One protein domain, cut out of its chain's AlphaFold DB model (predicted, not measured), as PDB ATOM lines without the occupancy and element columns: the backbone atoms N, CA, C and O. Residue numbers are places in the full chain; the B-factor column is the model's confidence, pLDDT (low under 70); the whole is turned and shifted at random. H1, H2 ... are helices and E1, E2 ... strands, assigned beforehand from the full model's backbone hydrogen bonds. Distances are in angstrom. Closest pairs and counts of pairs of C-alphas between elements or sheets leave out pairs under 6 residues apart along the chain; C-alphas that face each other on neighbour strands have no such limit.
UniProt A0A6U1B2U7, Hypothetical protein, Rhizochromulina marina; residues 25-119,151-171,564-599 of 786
ATOM      1  N   PRO A  25     -45.252  -9.743  32.366       69.31
ATOM      2  CA  PRO A  25     -44.493  -8.506  32.362       69.31
ATOM      3  C   PRO A  25     -43.443  -8.554  31.252       69.31
ATOM      4  O   PRO A  25     -42.600  -9.454  31.212       69.31
ATOM      5  N   TRP A  26     -43.462  -7.552  30.381       69.06
ATOM      6  CA  TRP A  26     -42.402  -7.337  29.409       69.06
ATOM      7  C   TRP A  26     -41.128  -6.934  30.141       69.06
ATOM      8  O   TRP A  26     -41.077  -5.905  30.815       69.06
ATOM      9  N   ARG A  27     -40.071  -7.737  30.013       77.56
ATOM     10  CA  ARG A  27     -38.747  -7.365  30.519       77.56
ATOM     11  C   ARG A  27     -37.899  -6.848  29.372       77.56
ATOM     12  O   ARG A  27     -37.500  -7.619  28.499       77.56
ATOM     13  N   ARG A  28     -37.610  -5.546  29.389       77.94
ATOM     14  CA  ARG A  28     -36.637  -4.931  28.482       77.94
ATOM     15  C   ARG A  28     -35.229  -5.350  28.886       77.94
ATOM     16  O   ARG A  28     -34.852  -5.259  30.054       77.94
ATOM     17  N   LEU A  29     -34.443  -5.782  27.912       68.94
ATOM     18  CA  LEU A  29     -33.044  -6.125  28.110       68.94
ATOM     19  C   LEU A  29     -32.194  -4.864  27.983       68.94
ATOM     20  O   LEU A  29     -31.912  -4.409  26.880       68.94
ATOM     21  N   GLN A  30     -31.788  -4.298  29.116       67.56
ATOM     22  CA  GLN A  30     -30.840  -3.185  29.162       67.56
ATOM     23  C   GLN A  30     -29.501  -3.660  29.727       67.56
ATOM     24  O   GLN A  30     -29.454  -4.434  30.682       67.56
ATOM     25  N   HIS A  31     -28.404  -3.189  29.143       52.97
ATOM     26  CA  HIS A  31     -27.048  -3.469  29.607       52.97
ATOM     27  C   HIS A  31     -26.427  -2.175  30.125       52.97
ATOM     28  O   HIS A  31     -25.890  -1.386  29.353       52.97
ATOM     29  N   ASN A  32     -26.475  -1.997  31.446       52.69
ATOM     30  CA  ASN A  32     -26.101  -0.773  32.159       52.69
ATOM     31  C   ASN A  32     -26.928   0.460  31.733       52.69
ATOM     32  O   ASN A  32     -27.280   0.652  30.575       52.69
ATOM     33  N   GLU A  33     -27.243   1.322  32.697       48.94
ATOM     34  CA  GLU A  33     -28.268   2.377  32.575       48.94
ATOM     35  C   GLU A  33     -27.996   3.459  31.506       48.94
ATOM     36  O   GLU A  33     -28.862   4.288  31.244       48.94
ATOM     37  N   SER A  34     -26.824   3.469  30.865       53.00
ATOM     38  CA  SER A  34     -26.409   4.541  29.951       53.00
ATOM     39  C   SER A  34     -26.142   4.119  28.506       53.00
ATOM     40  O   SER A  34     -25.953   4.991  27.661       53.00
ATOM     41  N   ASP A  35     -26.089   2.822  28.200       64.44
ATOM     42  CA  ASP A  35     -25.645   2.337  26.891       64.44
ATOM     43  C   ASP A  35     -26.706   1.422  26.266       64.44
ATOM     44  O   ASP A  35     -26.796   0.229  26.553       64.44
ATOM     45  N   LEU A  36     -27.528   2.005  25.387       60.06
ATOM     46  CA  LEU A  36     -28.495   1.256  24.590       60.06
ATOM     47  C   LEU A  36     -27.762   0.301  23.651       60.06
ATOM     48  O   LEU A  36     -26.849   0.687  22.914       60.06
ATOM     49  N   ILE A  37     -28.180  -0.958  23.678       67.69
ATOM     50  CA  ILE A  37     -27.622  -1.996  22.827       67.69
ATOM     51  C   ILE A  37     -28.624  -2.300  21.747       67.69
ATOM     52  O   ILE A  37     -29.666  -2.891  22.001       67.69
ATOM     53  N   ASN A  38     -28.235  -1.970  20.524       69.94
ATOM     54  CA  ASN A  38     -29.019  -2.321  19.359       69.94
ATOM     55  C   ASN A  38     -28.798  -3.808  19.069       69.94
ATOM     56  O   ASN A  38     -27.782  -4.190  18.471       69.94
ATOM     57  N   VAL A  39     -29.731  -4.658  19.501       75.44
ATOM     58  CA  VAL A  39     -29.815  -6.041  19.035       75.44
ATOM     59  C   VAL A  39     -30.243  -6.002  17.577       75.44
ATOM     60  O   VAL A  39     -31.312  -5.518  17.226       75.44
ATOM     61  N   SER A  40     -29.369  -6.490  16.707       74.88
ATOM     62  CA  SER A  40     -29.574  -6.411  15.256       74.88
ATOM     63  C   SER A  40     -30.129  -7.705  14.676       74.88
ATOM     64  O   SER A  40     -30.879  -7.681  13.704       74.88
ATOM     65  N   VAL A  41     -29.737  -8.839  15.260       78.81
ATOM     66  CA  VAL A  41     -30.167 -10.174  14.853       78.81
ATOM     67  C   VAL A  41     -30.156 -11.063  16.085       78.81
ATOM     68  O   VAL A  41     -29.225 -11.007  16.890       78.81
ATOM     69  N   ALA A  42     -31.143 -11.938  16.205       79.94
ATOM     70  CA  ALA A  42     -31.108 -13.030  17.158       79.94
ATOM     71  C   ALA A  42     -31.349 -14.378  16.459       79.94
ATOM     72  O   ALA A  42     -31.957 -14.462  15.391       79.94
ATOM     73  N   SER A  43     -30.780 -15.447  17.010       80.69
ATOM     74  CA  SER A  43     -30.845 -16.793  16.449       80.69
ATOM     75  C   SER A  43     -30.900 -17.831  17.557       80.69
ATOM     76  O   SER A  43     -30.237 -17.709  18.587       80.69
ATOM     77  N   PHE A  44     -31.676 -18.879  17.318       75.94
ATOM     78  CA  PHE A  44     -31.848 -19.982  18.245       75.94
ATOM     79  C   PHE A  44     -31.036 -21.206  17.807       75.94
ATOM     80  O   PHE A  44     -31.014 -21.541  16.622       75.94
ATOM     81  N   SER A  45     -30.390 -21.881  18.762       77.19
ATOM     82  CA  SER A  45     -29.723 -23.169  18.553       77.19
ATOM     83  C   SER A  45     -30.684 -24.328  18.868       77.19
ATOM     84  O   SER A  45     -30.921 -24.603  20.049       77.19
ATOM     85  N   PRO A  46     -31.193 -25.059  17.850       59.38
ATOM     86  CA  PRO A  46     -32.295 -26.018  17.985       59.38
ATOM     87  C   PRO A  46     -32.137 -27.103  19.046       59.38
ATOM     88  O   PRO A  46     -33.137 -27.580  19.558       59.38
ATOM     89  N   GLY A  47     -30.905 -27.505  19.371       63.28
ATOM     90  CA  GLY A  47     -30.670 -28.600  20.317       63.28
ATOM     91  C   GLY A  47     -29.747 -28.273  21.483       63.28
ATOM     92  O   GLY A  47     -29.422 -29.162  22.255       63.28
ATOM     93  N   ALA A  48     -29.284 -27.029  21.619       65.75
ATOM     94  CA  ALA A  48     -28.623 -26.604  22.857       65.75
ATOM     95  C   ALA A  48     -29.592 -25.870  23.800       65.75
ATOM     96  O   ALA A  48     -29.251 -25.631  24.953       65.75
ATOM     97  N   GLY A  49     -30.779 -25.480  23.309       65.00
ATOM     98  CA  GLY A  49     -31.675 -24.584  24.045       65.00
ATOM     99  C   GLY A  49     -31.110 -23.167  24.186       65.00
ATOM    100  O   GLY A  49     -31.643 -22.361  24.936       65.00
ATOM    101  N   THR A  50     -30.027 -22.852  23.473       69.25
ATOM    102  CA  THR A  50     -29.301 -21.588  23.586       69.25
ATOM    103  C   THR A  50     -29.866 -20.570  22.610       69.25
ATOM    104  O   THR A  50     -29.818 -20.759  21.391       69.25
ATOM    105  N   PHE A  51     -30.386 -19.472  23.144       64.94
ATOM    106  CA  PHE A  51     -30.697 -18.283  22.364       64.94
ATOM    107  C   PHE A  51     -29.465 -17.404  22.323       64.94
ATOM    108  O   PHE A  51     -28.930 -17.072  23.378       64.94
ATOM    109  N   CYS A  52     -29.057 -17.002  21.121       75.12
ATOM    110  CA  CYS A  52     -28.054 -15.971  20.952       75.12
ATOM    111  C   CYS A  52     -28.633 -14.747  20.259       75.12
ATOM    112  O   CYS A  52     -28.982 -14.809  19.082       75.12
ATOM    113  N   ALA A  53     -28.707 -13.630  20.979       73.94
ATOM    114  CA  ALA A  53     -28.861 -12.322  20.356       73.94
ATOM    115  C   ALA A  53     -27.485 -11.713  20.133       73.94
ATOM    116  O   ALA A  53     -26.580 -11.884  20.953       73.94
ATOM    117  N   LEU A  54     -27.339 -11.012  19.016       77.38
ATOM    118  CA  LEU A  54     -26.124 -10.302  18.689       77.38
ATOM    119  C   LEU A  54     -26.423  -8.810  18.567       77.38
ATOM    120  O   LEU A  54     -27.135  -8.353  17.664       77.38
ATOM    121  N   GLY A  55     -25.880  -8.062  19.518       78.69
ATOM    122  CA  GLY A  55     -25.915  -6.611  19.518       78.69
ATOM    123  C   GLY A  55     -24.561  -6.032  19.151       78.69
ATOM    124  O   GLY A  55     -23.531  -6.693  19.294       78.69
ATOM    125  N   THR A  56     -24.556  -4.788  18.693       74.31
ATOM    126  CA  THR A  56     -23.324  -3.999  18.623       74.31
ATOM    127  C   THR A  56     -23.404  -2.878  19.641       74.31
ATOM    128  O   THR A  56     -24.317  -2.058  19.559       74.31
ATOM    129  N   LEU A  57     -22.440  -2.808  20.554       77.62
ATOM    130  CA  LEU A  57     -22.266  -1.677  21.456       77.62
ATOM    131  C   LEU A  57     -20.942  -0.997  21.124       77.62
ATOM    132  O   LEU A  57     -19.888  -1.604  21.254       77.62
ATOM    133  N   ARG A  58     -20.995   0.254  20.648       75.62
ATOM    134  CA  ARG A  58     -19.797   1.054  20.308       75.62
ATOM    135  C   ARG A  58     -18.814   0.343  19.355       75.62
ATOM    136  O   ARG A  58     -17.610   0.561  19.414       75.62
ATOM    137  N   GLY A  59     -19.340  -0.488  18.451       68.31
ATOM    138  CA  GLY A  59     -18.550  -1.283  17.501       68.31
ATOM    139  C   GLY A  59     -18.128  -2.660  18.020       68.31
ATOM    140  O   GLY A  59     -17.699  -3.493  17.223       68.31
ATOM    141  N   THR A  60     -18.317  -2.943  19.305       71.81
ATOM    142  CA  THR A  60     -18.073  -4.258  19.884       71.81
ATOM    143  C   THR A  60     -19.287  -5.151  19.721       71.81
ATOM    144  O   THR A  60     -20.428  -4.741  19.936       71.81
ATOM    145  N   VAL A  61     -19.044  -6.394  19.316       72.38
ATOM    146  CA  VAL A  61     -20.098  -7.384  19.141       72.38
ATOM    147  C   VAL A  61     -20.369  -8.081  20.473       72.38
ATOM    148  O   VAL A  61     -19.470  -8.693  21.053       72.38
ATOM    149  N   LEU A  62     -21.618  -8.019  20.928       76.75
ATOM    150  CA  LEU A  62     -22.093  -8.648  22.154       76.75
ATOM    151  C   LEU A  62     -22.944  -9.866  21.816       76.75
ATOM    152  O   LEU A  62     -23.932  -9.745  21.096       76.75
ATOM    153  N   ILE A  63     -22.559 -11.031  22.339       78.62
ATOM    154  CA  ILE A  63     -23.343 -12.269  22.249       78.62
ATOM    155  C   ILE A  63     -24.088 -12.453  23.569       78.62
ATOM    156  O   ILE A  63     -23.448 -12.641  24.602       78.62
ATOM    157  N   TYR A  64     -25.416 -12.442  23.531       74.75
ATOM    158  CA  TYR A  64     -26.269 -12.734  24.684       74.75
ATOM    159  C   TYR A  64     -26.659 -14.192  24.695       74.75
ATOM    160  O   TYR A  64     -27.285 -14.628  23.743       74.75
ATOM    161  N   ASP A  65     -26.352 -14.930  25.754       76.44
ATOM    162  CA  ASP A  65     -26.897 -16.272  25.955       76.44
ATOM    163  C   ASP A  65     -28.110 -16.220  26.896       76.44
ATOM    164  O   ASP A  65     -27.942 -16.012  28.097       76.44
ATOM    165  N   PHE A  66     -29.328 -16.424  26.375       67.06
ATOM    166  CA  PHE A  66     -30.543 -16.440  27.213       67.06
ATOM    167  C   PHE A  66     -30.862 -17.803  27.835       67.06
ATOM    168  O   PHE A  66     -31.814 -17.916  28.606       67.06
ATOM    169  N   SER A  67     -30.099 -18.858  27.529       63.50
ATOM    170  CA  SER A  67     -30.295 -20.152  28.202       63.50
ATOM    171  C   SER A  67     -29.842 -20.116  29.660       63.50
ATOM    172  O   SER A  67     -30.397 -20.823  30.509       63.50
ATOM    173  N   THR A  68     -28.879 -19.243  29.960       58.59
ATOM    174  CA  THR A  68     -28.345 -19.016  31.299       58.59
ATOM    175  C   THR A  68     -28.865 -17.681  31.824       58.59
ATOM    176  O   THR A  68     -28.514 -16.623  31.320       58.59
ATOM    177  N   LEU A  69     -29.755 -17.721  32.819       47.09
ATOM    178  CA  LEU A  69     -30.114 -16.540  33.603       47.09
ATOM    179  C   LEU A  69     -29.240 -16.526  34.873       47.09
ATOM    180  O   LEU A  69     -29.181 -17.557  35.549       47.09
ATOM    181  N   PRO A  70     -28.570 -15.407  35.222       48.91
ATOM    182  CA  PRO A  70     -28.583 -14.115  34.531       48.91
ATOM    183  C   PRO A  70     -27.849 -14.152  33.180       48.91
ATOM    184  O   PRO A  70     -26.835 -14.831  33.035       48.91
ATOM    185  N   ILE A  71     -28.393 -13.402  32.216       59.47
ATOM    186  CA  ILE A  71     -27.987 -13.381  30.803       59.47
ATOM    187  C   ILE A  71     -26.508 -13.023  30.698       59.47
ATOM    188  O   ILE A  71     -26.091 -11.934  31.093       59.47
ATOM    189  N   VAL A  72     -25.707 -13.926  30.141       54.81
ATOM    190  CA  VAL A  72     -24.281 -13.664  29.943       54.81
ATOM    191  C   VAL A  72     -24.101 -12.930  28.620       54.81
ATOM    192  O   VAL A  72     -24.176 -13.537  27.552       54.81
ATOM    193  N   ALA A  73     -23.835 -11.625  28.691       58.72
ATOM    194  CA  ALA A  73     -23.284 -10.868  27.576       58.72
ATOM    195  C   ALA A  73     -21.791 -11.208  27.446       58.72
ATOM    196  O   ALA A  73     -21.008 -11.002  28.377       58.72
ATOM    197  N   ARG A  74     -21.377 -11.765  26.307       64.62
ATOM    198  CA  ARG A  74     -19.958 -11.902  25.961       64.62
ATOM    199  C   ARG A  74     -19.545 -10.798  25.013       64.62
ATOM    200  O   ARG A  74     -20.050 -10.717  23.898       64.62
ATOM    201  N   GLU A  75     -18.568 -10.028  25.458       66.88
ATOM    202  CA  GLU A  75     -17.869  -9.031  24.667       66.88
ATOM    203  C   GLU A  75     -16.798  -9.694  23.792       66.88
ATOM    204  O   GLU A  75     -15.896 -10.375  24.289       66.88
ATOM    205  N   LEU A  76     -16.908  -9.542  22.471       61.81
ATOM    206  CA  LEU A  76     -15.915 -10.034  21.512       61.81
ATOM    207  C   LEU A  76     -14.722  -9.066  21.392       61.81
ATOM    208  O   LEU A  76     -14.363  -8.656  20.294       61.81
ATOM    209  N   ASP A  77     -14.090  -8.732  22.517       51.81
ATOM    210  CA  ASP A  77     -12.997  -7.746  22.570       51.81
ATOM    211  C   ASP A  77     -11.589  -8.348  22.680       51.81
ATOM    212  O   ASP A  77     -10.603  -7.615  22.694       51.81
ATOM    213  N   GLN A  78     -11.431  -9.676  22.729       47.22
ATOM    214  CA  GLN A  78     -10.097 -10.268  22.897       47.22
ATOM    215  C   GLN A  78      -9.405 -10.610  21.565       47.22
ATOM    216  O   GLN A  78      -9.816 -11.560  20.890       47.22
ATOM    217  N   PRO A  79      -8.304  -9.920  21.198       39.47
ATOM    218  CA  PRO A  79      -7.461 -10.328  20.085       39.47
ATOM    219  C   PRO A  79      -6.633 -11.567  20.462       39.47
ATOM    220  O   PRO A  79      -5.848 -11.542  21.410       39.47
ATOM    221  N   PHE A  80      -6.758 -12.645  19.685       36.06
ATOM    222  CA  PHE A  80      -5.730 -13.687  19.629       36.06
ATOM    223  C   PHE A  80      -4.651 -13.271  18.620       36.06
ATOM    224  O   PHE A  80      -4.951 -12.693  17.583       36.06
ATOM    225  N   ALA A  81      -3.393 -13.543  18.966       38.94
ATOM    226  CA  ALA A  81      -2.170 -13.142  18.270       38.94
ATOM    227  C   ALA A  81      -2.233 -13.212  16.725       38.94
ATOM    228  O   ALA A  81      -2.043 -14.275  16.138       38.94
ATOM    229  N   GLY A  82      -2.429 -12.055  16.086       47.00
ATOM    230  CA  GLY A  82      -2.382 -11.872  14.632       47.00
ATOM    231  C   GLY A  82      -3.442 -10.873  14.178       47.00
ATOM    232  O   GLY A  82      -4.569 -11.277  13.953       47.00
ATOM    233  N   GLU A  83      -3.061  -9.590  14.095       46.25
ATOM    234  CA  GLU A  83      -3.906  -8.418  13.781       46.25
ATOM    235  C   GLU A  83      -5.169  -8.292  14.660       46.25
ATOM    236  O   GLU A  83      -6.126  -9.055  14.561       46.25
ATOM    237  N   SER A  84      -5.188  -7.308  15.567       53.31
ATOM    238  CA  SER A  84      -6.341  -7.095  16.448       53.31
ATOM    239  C   SER A  84      -7.612  -6.872  15.626       53.31
ATOM    240  O   SER A  84      -7.590  -6.059  14.707       53.31
ATOM    241  N   PHE A  85      -8.730  -7.512  15.990       58.59
ATOM    242  CA  PHE A  85     -10.067  -7.212  15.447       58.59
ATOM    243  C   PHE A  85     -10.344  -5.699  15.440       58.59
ATOM    244  O   PHE A  85     -10.870  -5.158  14.468       58.59
ATOM    245  N   SER A  86      -9.841  -4.999  16.460       57.94
ATOM    246  CA  SER A  86      -9.815  -3.541  16.562       57.94
ATOM    247  C   SER A  86      -9.223  -2.842  15.334       57.94
ATOM    248  O   SER A  86      -9.767  -1.831  14.931       57.94
ATOM    249  N   ALA A  87      -8.192  -3.391  14.682       63.69
ATOM    250  CA  ALA A  87      -7.545  -2.810  13.497       63.69
ATOM    251  C   ALA A  87      -8.381  -2.982  12.216       63.69
ATOM    252  O   ALA A  87      -8.365  -2.122  11.340       63.69
ATOM    253  N   VAL A  88      -9.153  -4.070  12.100       62.16
ATOM    254  CA  VAL A  88     -10.130  -4.229  11.004       62.16
ATOM    255  C   VAL A  88     -11.305  -3.267  11.198       62.16
ATOM    256  O   VAL A  88     -11.858  -2.750  10.224       62.16
ATOM    257  N   MET A  89     -11.664  -3.011  12.452       65.19
ATOM    258  CA  MET A  89     -12.764  -2.133  12.842       65.19
ATOM    259  C   MET A  89     -12.352  -0.655  12.901       65.19
ATOM    260  O   MET A  89     -13.208   0.223  12.809       65.19
ATOM    261  N   GLU A  90     -11.053  -0.359  12.976       70.44
ATOM    262  CA  GLU A  90     -10.513   0.998  12.979       70.44
ATOM    263  C   GLU A  90     -10.839   1.686  11.642       70.44
ATOM    264  O   GLU A  90     -10.426   1.259  10.563       70.44
ATOM    265  N   GLY A  91     -11.668   2.733  11.700       75.50
ATOM    266  CA  GLY A  91     -12.177   3.444  10.521       75.50
ATOM    267  C   GLY A  91     -13.507   2.922   9.957       75.50
ATOM    268  O   GLY A  91     -14.022   3.485   8.983       75.50
ATOM    269  N   ALA A  92     -14.104   1.887  10.557       75.69
ATOM    270  CA  ALA A  92     -15.498   1.543  10.302       75.69
ATOM    271  C   ALA A  92     -16.414   2.603  10.932       75.69
ATOM    272  O   ALA A  92     -16.346   2.875  12.125       75.69
ATOM    273  N   THR A  93     -17.276   3.216  10.125       79.06
ATOM    274  CA  THR A  93     -18.293   4.166  10.603       79.06
ATOM    275  C   THR A  93     -19.593   3.487  10.994       79.06
ATOM    276  O   THR A  93     -20.368   4.042  11.759       79.06
ATOM    277  N   GLU A  94     -19.859   2.306  10.439       78.69
ATOM    278  CA  GLU A  94     -21.060   1.532  10.727       78.69
ATOM    279  C   GLU A  94     -20.707   0.051  10.587       78.69
ATOM    280  O   GLU A  94     -20.195  -0.377   9.546       78.69
ATOM    281  N   VAL A  95     -20.969  -0.726  11.634       76.25
ATOM    282  CA  VAL A  95     -20.876  -2.186  11.600       76.25
ATOM    283  C   VAL A  95     -22.264  -2.700  11.910       76.25
ATOM    284  O   VAL A  95     -22.768  -2.501  13.008       76.25
ATOM    285  N   ALA A  96     -22.888  -3.333  10.928       78.25
ATOM    286  CA  ALA A  96     -24.216  -3.903  11.080       78.25
ATOM    287  C   ALA A  96     -24.130  -5.407  10.869       78.25
ATOM    288  O   ALA A  96     -23.731  -5.870   9.796       78.25
ATOM    289  N   VAL A  97     -24.533  -6.181  11.869       78.94
ATOM    290  CA  VAL A  97     -24.700  -7.621  11.689       78.94
ATOM    291  C   VAL A  97     -25.965  -7.854  10.872       78.94
ATOM    292  O   VAL A  97     -26.981  -7.186  11.047       78.94
ATOM    293  N   LYS A  98     -25.868  -8.752   9.893       79.69
ATOM    294  CA  LYS A  98     -26.950  -9.053   8.949       79.69
ATOM    295  C   LYS A  98     -27.519 -10.443   9.120       79.69
ATOM    296  O   LYS A  98     -28.677 -10.658   8.779       79.69
ATOM    297  N   SER A  99     -26.720 -11.379   9.611       78.62
ATOM    298  CA  SER A  99     -27.168 -12.747   9.800       78.62
ATOM    299  C   SER A  99     -26.372 -13.453  10.883       78.62
ATOM    300  O   SER A  99     -25.191 -13.180  11.110       78.62
ATOM    301  N   LEU A 100     -27.055 -14.396  11.520       84.25
ATOM    302  CA  LEU A 100     -26.501 -15.350  12.461       84.25
ATOM    303  C   LEU A 100     -26.899 -16.743  11.998       84.25
ATOM    304  O   LEU A 100     -28.056 -16.975  11.644       84.25
ATOM    305  N   GLY A 101     -25.942 -17.661  11.992       80.06
ATOM    306  CA  GLY A 101     -26.185 -19.048  11.625       80.06
ATOM    307  C   GLY A 101     -25.427 -19.989  12.538       80.06
ATOM    308  O   GLY A 101     -24.213 -19.873  12.688       80.06
ATOM    309  N   TRP A 102     -26.134 -20.947  13.118       79.50
ATOM    310  CA  TRP A 102     -25.516 -22.030  13.867       79.50
ATOM    311  C   TRP A 102     -25.056 -23.134  12.921       79.50
ATOM    312  O   TRP A 102     -25.775 -23.523  11.999       79.50
ATOM    313  N   SER A 103     -23.863 -23.676  13.154       71.50
ATOM    314  CA  SER A 103     -23.470 -24.922  12.509       71.50
ATOM    315  C   SER A 103     -24.358 -26.066  12.989       71.50
ATOM    316  O   SER A 103     -24.814 -26.101  14.132       71.50
ATOM    317  N   ARG A 104     -24.563 -27.058  12.117       69.62
ATOM    318  CA  ARG A 104     -25.382 -28.241  12.425       69.62
ATOM    319  C   ARG A 104     -24.889 -29.008  13.658       69.62
ATOM    320  O   ARG A 104     -25.691 -29.594  14.372       69.62
ATOM    321  N   ASP A 105     -23.579 -28.994  13.900       72.00
ATOM    322  CA  ASP A 105     -22.937 -29.626  15.057       72.00
ATOM    323  C   ASP A 105     -22.906 -28.734  16.312       72.00
ATOM    324  O   ASP A 105     -22.291 -29.116  17.303       72.00
ATOM    325  N   ARG A 106     -23.550 -27.558  16.277       73.69
ATOM    326  CA  ARG A 106     -23.729 -26.631  17.411       73.69
ATOM    327  C   ARG A 106     -22.434 -26.024  17.957       73.69
ATOM    328  O   ARG A 106     -22.444 -25.366  18.993       73.69
ATOM    329  N   ARG A 107     -21.303 -26.234  17.281       69.69
ATOM    330  CA  ARG A 107     -19.993 -25.755  17.743       69.69
ATOM    331  C   ARG A 107     -19.611 -24.410  17.173       69.69
ATOM    332  O   ARG A 107     -18.736 -23.774  17.756       69.69
ATOM    333  N   PHE A 108     -20.212 -23.998  16.062       72.31
ATOM    334  CA  PHE A 108     -19.849 -22.769  15.387       72.31
ATOM    335  C   PHE A 108     -21.035 -21.825  15.252       72.31
ATOM    336  O   PHE A 108     -22.122 -22.232  14.848       72.31
ATOM    337  N   LEU A 109     -20.790 -20.557  15.555       78.75
ATOM    338  CA  LEU A 109     -21.678 -19.455  15.227       78.75
ATOM    339  C   LEU A 109     -21.041 -18.674  14.079       78.75
ATOM    340  O   LEU A 109     -19.931 -18.150  14.202       78.75
ATOM    341  N   LEU A 110     -21.729 -18.637  12.946       79.94
ATOM    342  CA  LEU A 110     -21.387 -17.798  11.810       79.94
ATOM    343  C   LEU A 110     -22.051 -16.443  12.006       79.94
ATOM    344  O   LEU A 110     -23.272 -16.360  12.133       79.94
ATOM    345  N   VAL A 111     -21.237 -15.394  12.004       82.25
ATOM    346  CA  VAL A 111     -21.697 -14.012  12.094       82.25
ATOM    347  C   VAL A 111     -21.382 -13.330  10.771       82.25
ATOM    348  O   VAL A 111     -20.217 -13.172  10.396       82.25
ATOM    349  N   GLY A 112     -22.430 -12.959  10.038       82.31
ATOM    350  CA  GLY A 112     -22.316 -12.161   8.824       82.31
ATOM    351  C   GLY A 112     -22.436 -10.683   9.165       82.31
ATOM    352  O   GLY A 112     -23.466 -10.259   9.691       82.31
ATOM    353  N   TYR A 113     -21.416  -9.889   8.849       81.81
ATOM    354  CA  TYR A 113     -21.406  -8.456   9.130       81.81
ATOM    355  C   TYR A 113     -21.165  -7.628   7.870       81.81
ATOM    356  O   TYR A 113     -20.480  -8.028   6.926       81.81
ATOM    357  N   ARG A 114     -21.771  -6.442   7.867       82.44
ATOM    358  CA  ARG A 114     -21.563  -5.395   6.876       82.44
ATOM    359  C   ARG A 114     -20.747  -4.297   7.533       82.44
ATOM    360  O   ARG A 114     -21.224  -3.677   8.482       82.44
ATOM    361  N   ILE A 115     -19.553  -4.050   7.007       80.94
ATOM    362  CA  ILE A 115     -18.722  -2.924   7.434       80.94
ATOM    363  C   ILE A 115     -18.862  -1.814   6.403       80.94
ATOM    364  O   ILE A 115     -18.611  -2.012   5.213       80.94
ATOM    365  N   ARG A 116     -19.233  -0.620   6.859       81.69
ATOM    366  CA  ARG A 116     -19.058   0.607   6.080       81.69
ATOM    367  C   ARG A 116     -17.904   1.392   6.667       81.69
ATOM    368  O   ARG A 116     -17.935   1.762   7.837       81.69
ATOM    369  N   ARG A 117     -16.899   1.662   5.838       84.06
ATOM    370  CA  ARG A 117     -15.788   2.559   6.160       84.06
ATOM    371  C   ARG A 117     -16.015   3.900   5.483       84.06
ATOM    372  O   ARG A 117     -16.327   3.947   4.290       84.06
ATOM    373  N   SER A 118     -15.831   4.992   6.218       75.62
ATOM    374  CA  SER A 118     -15.755   6.309   5.589       75.62
ATOM    375  C   SER A 118     -14.304   6.588   5.204       75.62
ATOM    376  O   SER A 118     -13.424   6.671   6.048       75.62
ATOM    377  N   PHE A 119     -14.037   6.741   3.907       66.44
ATOM    378  CA  PHE A 119     -12.715   7.153   3.406       66.44
ATOM    379  C   PHE A 119     -12.522   8.679   3.437       66.44
ATOM    380  O   PHE A 119     -11.608   9.224   2.816       66.44
ATOM    381  N   GLU A 151     -17.783  -3.716   1.853       63.19
ATOM    382  CA  GLU A 151     -17.081  -4.934   2.255       63.19
ATOM    383  C   GLU A 151     -18.025  -5.779   3.122       63.19
ATOM    384  O   GLU A 151     -18.460  -5.371   4.202       63.19
ATOM    385  N   GLY A 152     -18.386  -6.956   2.610       56.88
ATOM    386  CA  GLY A 152     -19.046  -7.998   3.389       56.88
ATOM    387  C   GLY A 152     -17.989  -8.946   3.929       56.88
ATOM    388  O   GLY A 152     -17.136  -9.408   3.170       56.88
ATOM    389  N   VAL A 153     -18.035  -9.244   5.222       66.69
ATOM    390  CA  VAL A 153     -17.092 -10.183   5.828       66.69
ATOM    391  C   VAL A 153     -17.862 -11.177   6.694       66.69
ATOM    392  O   VAL A 153     -18.899 -10.858   7.281       66.69
ATOM    393  N   VAL A 154     -17.382 -12.419   6.707       61.69
ATOM    394  CA  VAL A 154     -17.983 -13.533   7.440       61.69
ATOM    395  C   VAL A 154     -16.972 -14.011   8.470       61.69
ATOM    396  O   VAL A 154     -15.855 -14.390   8.122       61.69
ATOM    397  N   VAL A 155     -17.364 -14.009   9.742       70.56
ATOM    398  CA  VAL A 155     -16.556 -14.571  10.830       70.56
ATOM    399  C   VAL A 155     -17.191 -15.876  11.277       70.56
ATOM    400  O   VAL A 155     -18.400 -15.955  11.497       70.56
ATOM    401  N   CYS A 156     -16.358 -16.906  11.409       60.69
ATOM    402  CA  CYS A 156     -16.747 -18.185  11.977       60.69
ATOM    403  C   CYS A 156     -16.164 -18.299  13.383       60.69
ATOM    404  O   CYS A 156     -14.946 -18.237  13.577       60.69
ATOM    405  N   TRP A 157     -17.029 -18.469  14.376       60.34
ATOM    406  CA  TRP A 157     -16.617 -18.556  15.768       60.34
ATOM    407  C   TRP A 157     -16.877 -19.945  16.329       60.34
ATOM    408  O   TRP A 157     -18.003 -20.418  16.252       60.34
ATOM    409  N   LYS A 158     -15.863 -20.601  16.906       64.25
ATOM    410  CA  LYS A 158     -16.000 -21.912  17.555       64.25
ATOM    411  C   LYS A 158     -16.249 -21.733  19.053       64.25
ATOM    412  O   LYS A 158     -15.340 -21.372  19.798       64.25
ATOM    413  N   ILE A 159     -17.455 -22.053  19.504       57.66
ATOM    414  CA  ILE A 159     -17.898 -21.846  20.891       57.66
ATOM    415  C   ILE A 159     -17.186 -22.794  21.859       57.66
ATOM    416  O   ILE A 159     -16.756 -22.366  22.928       57.66
ATOM    417  N   ALA A 160     -17.020 -24.062  21.464       48.25
ATOM    418  CA  ALA A 160     -16.492 -25.117  22.334       48.25
ATOM    419  C   ALA A 160     -15.071 -24.828  22.861       48.25
ATOM    420  O   ALA A 160     -14.792 -25.072  24.030       48.25
ATOM    421  N   ASP A 161     -14.207 -24.238  22.027       46.72
ATOM    422  CA  ASP A 161     -12.788 -24.025  22.358       46.72
ATOM    423  C   ASP A 161     -12.422 -22.535  22.473       46.72
ATOM    424  O   ASP A 161     -11.248 -22.193  22.605       46.72
ATOM    425  N   LYS A 162     -13.413 -21.633  22.388       48.88
ATOM    426  CA  LYS A 162     -13.222 -20.169  22.332       48.88
ATOM    427  C   LYS A 162     -12.291 -19.701  21.198       48.88
ATOM    428  O   LYS A 162     -11.679 -18.643  21.302       48.88
ATOM    429  N   SER A 163     -12.167 -20.469  20.115       42.91
ATOM    430  CA  SER A 163     -11.268 -20.149  18.998       42.91
ATOM    431  C   SER A 163     -12.028 -19.512  17.834       42.91
ATOM    432  O   SER A 163     -13.059 -20.030  17.404       42.91
ATOM    433  N   MET A 164     -11.501 -18.423  17.280       39.44
ATOM    434  CA  MET A 164     -12.049 -17.758  16.095       39.44
ATOM    435  C   MET A 164     -11.288 -18.195  14.838       39.44
ATOM    436  O   MET A 164     -10.063 -18.304  14.872       39.44
ATOM    437  N   CYS A 165     -12.001 -18.432  13.735       43.72
ATOM    438  CA  CYS A 165     -11.409 -18.719  12.429       43.72
ATOM    439  C   CYS A 165     -11.892 -17.682  11.409       43.72
ATOM    440  O   CYS A 165     -13.079 -17.351  11.363       43.72
ATOM    441  N   TRP A 166     -10.974 -17.182  10.578       37.22
ATOM    442  CA  TRP A 166     -11.254 -16.082   9.657       37.22
ATOM    443  C   TRP A 166     -11.291 -16.522   8.193       37.22
ATOM    444  O   TRP A 166     -10.493 -17.358   7.771       37.22
ATOM    445  N   ALA A 167     -12.202 -15.925   7.422       36.91
ATOM    446  CA  ALA A 167     -12.246 -16.033   5.970       36.91
ATOM    447  C   ALA A 167     -12.587 -14.659   5.370       36.91
ATOM    448  O   ALA A 167     -13.696 -14.153   5.537       36.91
ATOM    449  N   GLN A 168     -11.631 -14.051   4.666       36.00
ATOM    450  CA  GLN A 168     -11.830 -12.789   3.954       36.00
ATOM    451  C   GLN A 168     -12.122 -13.060   2.485       36.00
ATOM    452  O   GLN A 168     -11.338 -13.715   1.801       36.00
ATOM    453  N   SER A 169     -13.227 -12.514   1.986       35.09
ATOM    454  CA  SER A 169     -13.489 -12.458   0.550       35.09
ATOM    455  C   SER A 169     -13.066 -11.085   0.034       35.09
ATOM    456  O   SER A 169     -13.721 -10.083   0.318       35.09
ATOM    457  N   LEU A 170     -11.943 -11.018  -0.686       34.66
ATOM    458  CA  LEU A 170     -11.495  -9.805  -1.375       34.66
ATOM    459  C   LEU A 170     -12.021  -9.822  -2.814       34.66
ATOM    460  O   LEU A 170     -11.563 -10.599  -3.650       34.66
ATOM    461  N   GLY A 171     -12.971  -8.940  -3.118       29.50
ATOM    462  CA  GLY A 171     -13.429  -8.713  -4.487       29.50
ATOM    463  C   GLY A 171     -12.405  -7.902  -5.284       29.50
ATOM    464  O   GLY A 171     -12.475  -6.677  -5.299       29.50
ATOM    465  N   GLU A 564     -45.275   0.223  22.492       85.44
ATOM    466  CA  GLU A 564     -45.602   0.946  21.246       85.44
ATOM    467  C   GLU A 564     -44.389   0.989  20.299       85.44
ATOM    468  O   GLU A 564     -43.711   2.002  20.134       85.44
ATOM    469  N   SER A 565     -44.016  -0.163  19.765       87.19
ATOM    470  CA  SER A 565     -42.799  -0.355  19.005       87.19
ATOM    471  C   SER A 565     -42.987  -1.493  18.023       87.19
ATOM    472  O   SER A 565     -43.317  -2.620  18.397       87.19
ATOM    473  N   ASN A 566     -42.660  -1.207  16.768       89.25
ATOM    474  CA  ASN A 566     -42.706  -2.195  15.707       89.25
ATOM    475  C   ASN A 566     -41.697  -3.310  15.983       89.25
ATOM    476  O   ASN A 566     -40.515  -3.039  16.196       89.25
ATOM    477  N   PHE A 567     -42.119  -4.574  15.941       89.69
ATOM    478  CA  PHE A 567     -41.215  -5.713  16.121       89.69
ATOM    479  C   PHE A 567     -40.723  -6.259  14.781       89.69
ATOM    480  O   PHE A 567     -41.504  -6.643  13.914       89.69
ATOM    481  N   VAL A 568     -39.402  -6.380  14.636       92.50
ATOM    482  CA  VAL A 568     -38.767  -6.932  13.425       92.50
ATOM    483  C   VAL A 568     -38.614  -8.445  13.520       92.50
ATOM    484  O   VAL A 568     -38.607  -9.141  12.503       92.50
ATOM    485  N   GLN A 569     -38.436  -8.966  14.736       92.50
ATOM    486  CA  GLN A 569     -38.129 -10.375  14.946       92.50
ATOM    487  C   GLN A 569     -38.812 -10.929  16.195       92.50
ATOM    488  O   GLN A 569     -38.741 -10.336  17.267       92.50
ATOM    489  N   LEU A 570     -39.404 -12.116  16.050       93.25
ATOM    490  CA  LEU A 570     -39.974 -12.908  17.136       93.25
ATOM    491  C   LEU A 570     -39.264 -14.258  17.211       93.25
ATOM    492  O   LEU A 570     -38.988 -14.893  16.192       93.25
ATOM    493  N   LEU A 571     -38.954 -14.693  18.427       93.69
ATOM    494  CA  LEU A 571     -38.212 -15.915  18.702       93.69
ATOM    495  C   LEU A 571     -38.840 -16.648  19.882       93.69
ATOM    496  O   LEU A 571     -38.889 -16.116  20.985       93.69
ATOM    497  N   TRP A 572     -39.284 -17.884  19.663       93.19
ATOM    498  CA  TRP A 572     -39.916 -18.710  20.693       93.19
ATOM    499  C   TRP A 572     -38.963 -19.798  21.199       93.19
ATOM    500  O   TRP A 572     -38.373 -20.534  20.404       93.19
ATOM    501  N   HIS A 573     -38.834 -19.936  22.519       87.69
ATOM    502  CA  HIS A 573     -38.041 -20.985  23.160       87.69
ATOM    503  C   HIS A 573     -38.733 -22.351  23.064       87.69
ATOM    504  O   HIS A 573     -39.859 -22.506  23.516       87.69
ATOM    505  N   PRO A 574     -38.097 -23.402  22.504       84.31
ATOM    506  CA  PRO A 574     -38.785 -24.684  22.308       84.31
ATOM    507  C   PRO A 574     -39.028 -25.446  23.614       84.31
ATOM    508  O   PRO A 574     -39.992 -26.192  23.710       84.31
ATOM    509  N   HIS A 575     -38.153 -25.278  24.613       85.06
ATOM    510  CA  HIS A 575     -38.238 -25.995  25.898       85.06
ATOM    511  C   HIS A 575     -38.706 -25.144  27.082       85.06
ATOM    512  O   HIS A 575     -38.854 -25.653  28.185       85.06
ATOM    513  N   ARG A 576     -38.891 -23.840  26.886       85.25
ATOM    514  CA  ARG A 576     -39.350 -22.917  27.922       85.25
ATOM    515  C   ARG A 576     -40.445 -22.075  27.298       85.25
ATOM    516  O   ARG A 576     -40.296 -21.704  26.140       85.25
ATOM    517  N   PRO A 577     -41.529 -21.763  28.007       87.75
ATOM    518  CA  PRO A 577     -42.521 -20.831  27.498       87.75
ATOM    519  C   PRO A 577     -41.924 -19.418  27.554       87.75
ATOM    520  O   PRO A 577     -42.172 -18.678  28.486       87.75
ATOM    521  N   LEU A 578     -41.039 -19.076  26.624       91.06
ATOM    522  CA  LEU A 578     -40.337 -17.796  26.600       91.06
ATOM    523  C   LEU A 578     -40.360 -17.273  25.170       91.06
ATOM    524  O   LEU A 578     -39.912 -17.961  24.250       91.06
ATOM    525  N   LEU A 579     -40.883 -16.062  24.994       93.69
ATOM    526  CA  LEU A 579     -40.897 -15.351  23.721       93.69
ATOM    527  C   LEU A 579     -39.941 -14.161  23.814       93.69
ATOM    528  O   LEU A 579     -40.033 -13.356  24.736       93.69
ATOM    529  N   VAL A 580     -39.026 -14.046  22.855       93.50
ATOM    530  CA  VAL A 580     -38.164 -12.874  22.683       93.50
ATOM    531  C   VAL A 580     -38.653 -12.089  21.474       93.50
ATOM    532  O   VAL A 580     -38.723 -12.635  20.371       93.50
ATOM    533  N   ALA A 581     -38.968 -10.815  21.676       93.00
ATOM    534  CA  ALA A 581     -39.393  -9.887  20.638       93.00
ATOM    535  C   ALA A 581     -38.355  -8.769  20.484       93.00
ATOM    536  O   ALA A 581     -37.961  -8.157  21.469       93.00
ATOM    537  N   VAL A 582     -37.879  -8.517  19.265       92.00
ATOM    538  CA  VAL A 582     -36.869  -7.487  18.976       92.00
ATOM    539  C   VAL A 582     -37.536  -6.321  18.256       92.00
ATOM    540  O   VAL A 582     -38.042  -6.500  17.146       92.00
ATOM    541  N   ALA A 583     -37.537  -5.149  18.887       91.06
ATOM    542  CA  ALA A 583     -38.119  -3.924  18.349       91.06
ATOM    543  C   ALA A 583     -37.221  -3.268  17.284       91.06
ATOM    544  O   ALA A 583     -35.994  -3.329  17.358       91.06
ATOM    545  N   GLU A 584     -37.833  -2.618  16.295       89.75
ATOM    546  CA  GLU A 584     -37.173  -1.995  15.143       89.75
ATOM    547  C   GLU A 584     -36.436  -0.717  15.524       89.75
ATOM    548  O   GLU A 584     -35.273  -0.542  15.158       89.75
ATOM    549  N   GLU A 585     -37.100   0.168  16.266       85.12
ATOM    550  CA  GLU A 585     -36.648   1.552  16.436       85.12
ATOM    551  C   GLU A 585     -35.362   1.674  17.261       85.12
ATOM    552  O   GLU A 585     -34.565   2.597  17.066       85.12
ATOM    553  N   HIS A 586     -35.122   0.715  18.155       81.94
ATOM    554  CA  HIS A 586     -33.993   0.737  19.087       81.94
ATOM    555  C   HIS A 586     -33.209  -0.575  19.128       81.94
ATOM    556  O   HIS A 586     -32.218  -0.673  19.844       81.94
ATOM    557  N   GLY A 587     -33.636  -1.607  18.392       84.06
ATOM    558  CA  GLY A 587     -33.068  -2.944  18.561       84.06
ATOM    559  C   GLY A 587     -33.202  -3.453  20.000       84.06
ATOM    560  O   GLY A 587     -32.411  -4.294  20.419       84.06
ATOM    561  N   ASP A 588     -34.149  -2.924  20.780       89.62
ATOM    562  CA  ASP A 588     -34.422  -3.418  22.121       89.62
ATOM    563  C   ASP A 588     -35.006  -4.819  22.003       89.62
ATOM    564  O   ASP A 588     -35.952  -5.059  21.251       89.62
ATOM    565  N   ALA A 589     -34.442  -5.751  22.758       90.62
ATOM    566  CA  ALA A 589     -35.018  -7.071  22.891       90.62
ATOM    567  C   ALA A 589     -35.856  -7.114  24.173       90.62
ATOM    568  O   ALA A 589     -35.399  -6.763  25.265       90.62
ATOM    569  N   TYR A 590     -37.093  -7.556  24.022       92.19
ATOM    570  CA  TYR A 590     -38.025  -7.778  25.100       92.19
ATOM    571  C   TYR A 590     -38.231  -9.268  25.298       92.19
ATOM    572  O   TYR A 590     -38.372 -10.021  24.335       92.19
ATOM    573  N   VAL A 591     -38.252  -9.688  26.555       92.56
ATOM    574  CA  VAL A 591     -38.533 -11.069  26.932       92.56
ATOM    575  C   VAL A 591     -39.898 -11.116  27.599       92.56
ATOM    576  O   VAL A 591     -40.135 -10.411  28.582       92.56
ATOM    577  N   ILE A 592     -40.773 -11.958  27.061       92.75
ATOM    578  CA  ILE A 592     -42.072 -12.291  27.630       92.75
ATOM    579  C   ILE A 592     -41.967 -13.698  28.209       92.75
ATOM    580  O   ILE A 592     -41.767 -14.681  27.490       92.75
ATOM    581  N   GLU A 593     -42.098 -13.780  29.526       90.38
ATOM    582  CA  GLU A 593     -42.211 -15.029  30.274       90.38
ATOM    583  C   GLU A 593     -43.623 -15.087  30.869       90.38
ATOM    584  O   GLU A 593     -44.109 -14.063  31.362       90.38
ATOM    585  N   PRO A 594     -44.306 -16.245  30.862       86.50
ATOM    586  CA  PRO A 594     -45.550 -16.386  31.587       86.50
ATOM    587  C   PRO A 594     -45.261 -16.107  33.055       86.50
ATOM    588  O   PRO A 594     -44.339 -16.673  33.650       86.50
ATOM    589  N   SER A 595     -46.073 -15.238  33.644       80.44
ATOM    590  CA  SER A 595     -46.105 -15.026  35.080       80.44
ATOM    591  C   SER A 595     -46.657 -16.292  35.734       80.44
ATOM    592  O   SER A 595     -47.842 -16.424  36.020       80.44
ATOM    593  N   LEU A 596     -45.784 -17.276  35.945       76.06
ATOM    594  CA  LEU A 596     -46.109 -18.447  36.744       76.06
ATOM    595  C   LEU A 596     -46.236 -17.980  38.192       76.06
ATOM    596  O   LEU A 596     -45.254 -17.904  38.932       76.06
ATOM    597  N   THR A 597     -47.459 -17.644  38.597       74.25
ATOM    598  CA  THR A 597     -47.792 -17.481  40.007       74.25
ATOM    599  C   THR A 597     -47.554 -18.828  40.672       74.25
ATOM    600  O   THR A 597     -48.239 -19.811  40.387       74.25
ATOM    601  N   SER A 598     -46.521 -18.908  41.505       72.06
ATOM    602  CA  SER A 598     -46.228 -20.138  42.222       72.06
ATOM    603  C   SER A 598     -47.408 -20.476  43.132       72.06
ATOM    604  O   SER A 598     -47.768 -19.682  43.995       72.06
ATOM    605  N   ASN A 599     -47.965 -21.682  42.995       72.94
ATOM    606  CA  ASN A 599     -48.927 -22.227  43.965       72.94
ATOM    607  C   ASN A 599     -48.267 -22.532  45.321       72.94
ATOM    608  O   ASN A 599     -48.917 -23.015  46.250       72.94
TER     609      ASN A 599
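Overview. This is residues 25 to 119, 151 to 171 and 564 to 599 of the 786 residues of the protein "Hypothetical protein" of Rhizochromulina marina (UniProt A0A6U1B2U7). Three small twisted sheets of four strands each stand face to face in a row, like three blades of a propeller, with the sheet E2 E3 E4 E5 in the middle. The blades come nearest along their edge strands E10, E2 and E6, while the opposite edges E1, E5 and E9 are apart; the short helix H1 sits at the far end by the sheet E6 E7 E8 E9, and residues 593 to 599 trail off at the other end. The printed part has 152 residues with twelve named strands and one named helix, in the order E1 E2 E3 E4 E5 H1 E6 E7 E8 E9 E10 E11 E12, and its class is mostly strand. The sheets run E6 - E7 - E8 - E9, E2 - E3 - E4 - E5 and E1 - E12 - E11 - E10, all antiparallel. The whole is compact by its radius of gyration of the C-alphas, 16.3 A, yet elongated in outline, 58 by 35 by 26 A.

Along the chain. Find C-alpha 92 at (-15.498, 1.543, 10.302); from there E6, residues 92 to 102, runs 25.9 A. E7, residues 108 to 117, returns over 27.3 A; E8, residues 151 to 158, spans 22.9 A and E9, residues 163 to 167, 13.7 A. Look next at C-alpha 38, (-29.019, -2.321, 19.359), where E2 begins: it holds residues 38 to 45 and spans 20.9 A. E3, residues 50 to 57, spans 21.2 A; E4, residues 60 to 65, 16.1 A; E5, residues 72 to 75, 9.5 A. H1 is residues 85 to 89, 6.3 A. The third sheet has E10, residues 567 to 572, 13.8 A; E11, residues 579 to 583, 12.9 A; E12, residues 589 to 592, 10.0 A, ending at C-alpha 592, (-42.072, -12.291, 27.630); and E1, residues 26 to 28, 6.3 A.

Arrangement. Start in the strongly twisted sheet E6 E7 E8 E9, whose C-alphas lie up to 5.9 A off its best plane. E6 and E7 form a hairpin, with N 96 and O 114 at 3.0 A; look for N 111 and O 155 at 2.9 A between E7 and E8, and N 158 and O 163 at 2.9 A in the hairpin E8 and E9. H1 only grazes this sheet, with residues 86 to 89, and its one O i to N i+4 pair is within hydrogen-bond range. The three sheets form a stack of sheets, face to face in turn. The sheet E2 E3 E4 E5 has its best plane 14 degrees from that of the first; the closest C-alphas of E2 and E6, Ser 43 and Leu 100, are 6.1 A apart. E2 E3 E4 E5 is a meander, each strand the antiparallel neighbour of the one before: N 43 and O 52 are at 2.8 A, N 55 and O 62 at 3.0 A, N 74 and O 63 at 2.8 A. The sheet E1 E12 E11 E10 is face to face with the sheet E2 E3 E4 E5, their best planes 18 degrees apart; the closest C-alphas of E2 and E10, those of Phe 44 and Leu 571, are 7.6 A apart. E10 E11 E12 is a second meander, with N 571 and O 580 at 2.8 A and N 581 and O 590 at 2.8 A; E1 is E12's other neighbour, with N 27 and O 591 at 3.0 A.

Size, cuts and confidence. The two C-alphas farthest apart, those of Phe 119 and Asn 599, are 61.8 A apart. Residues 120 to 150 are not printed, and C-alphas 119 and 151 stand 12.9 A apart across that cut; residues 172 to 563 are not printed either, with 42.3 A between C-alphas 171 and 564. Of the links that are printed whole, none is long. The mean pLDDT of the printed part is 70.5; look for values under 70 in 66 residues, among them 29 to 38, 66 to 89 and 156 to 171.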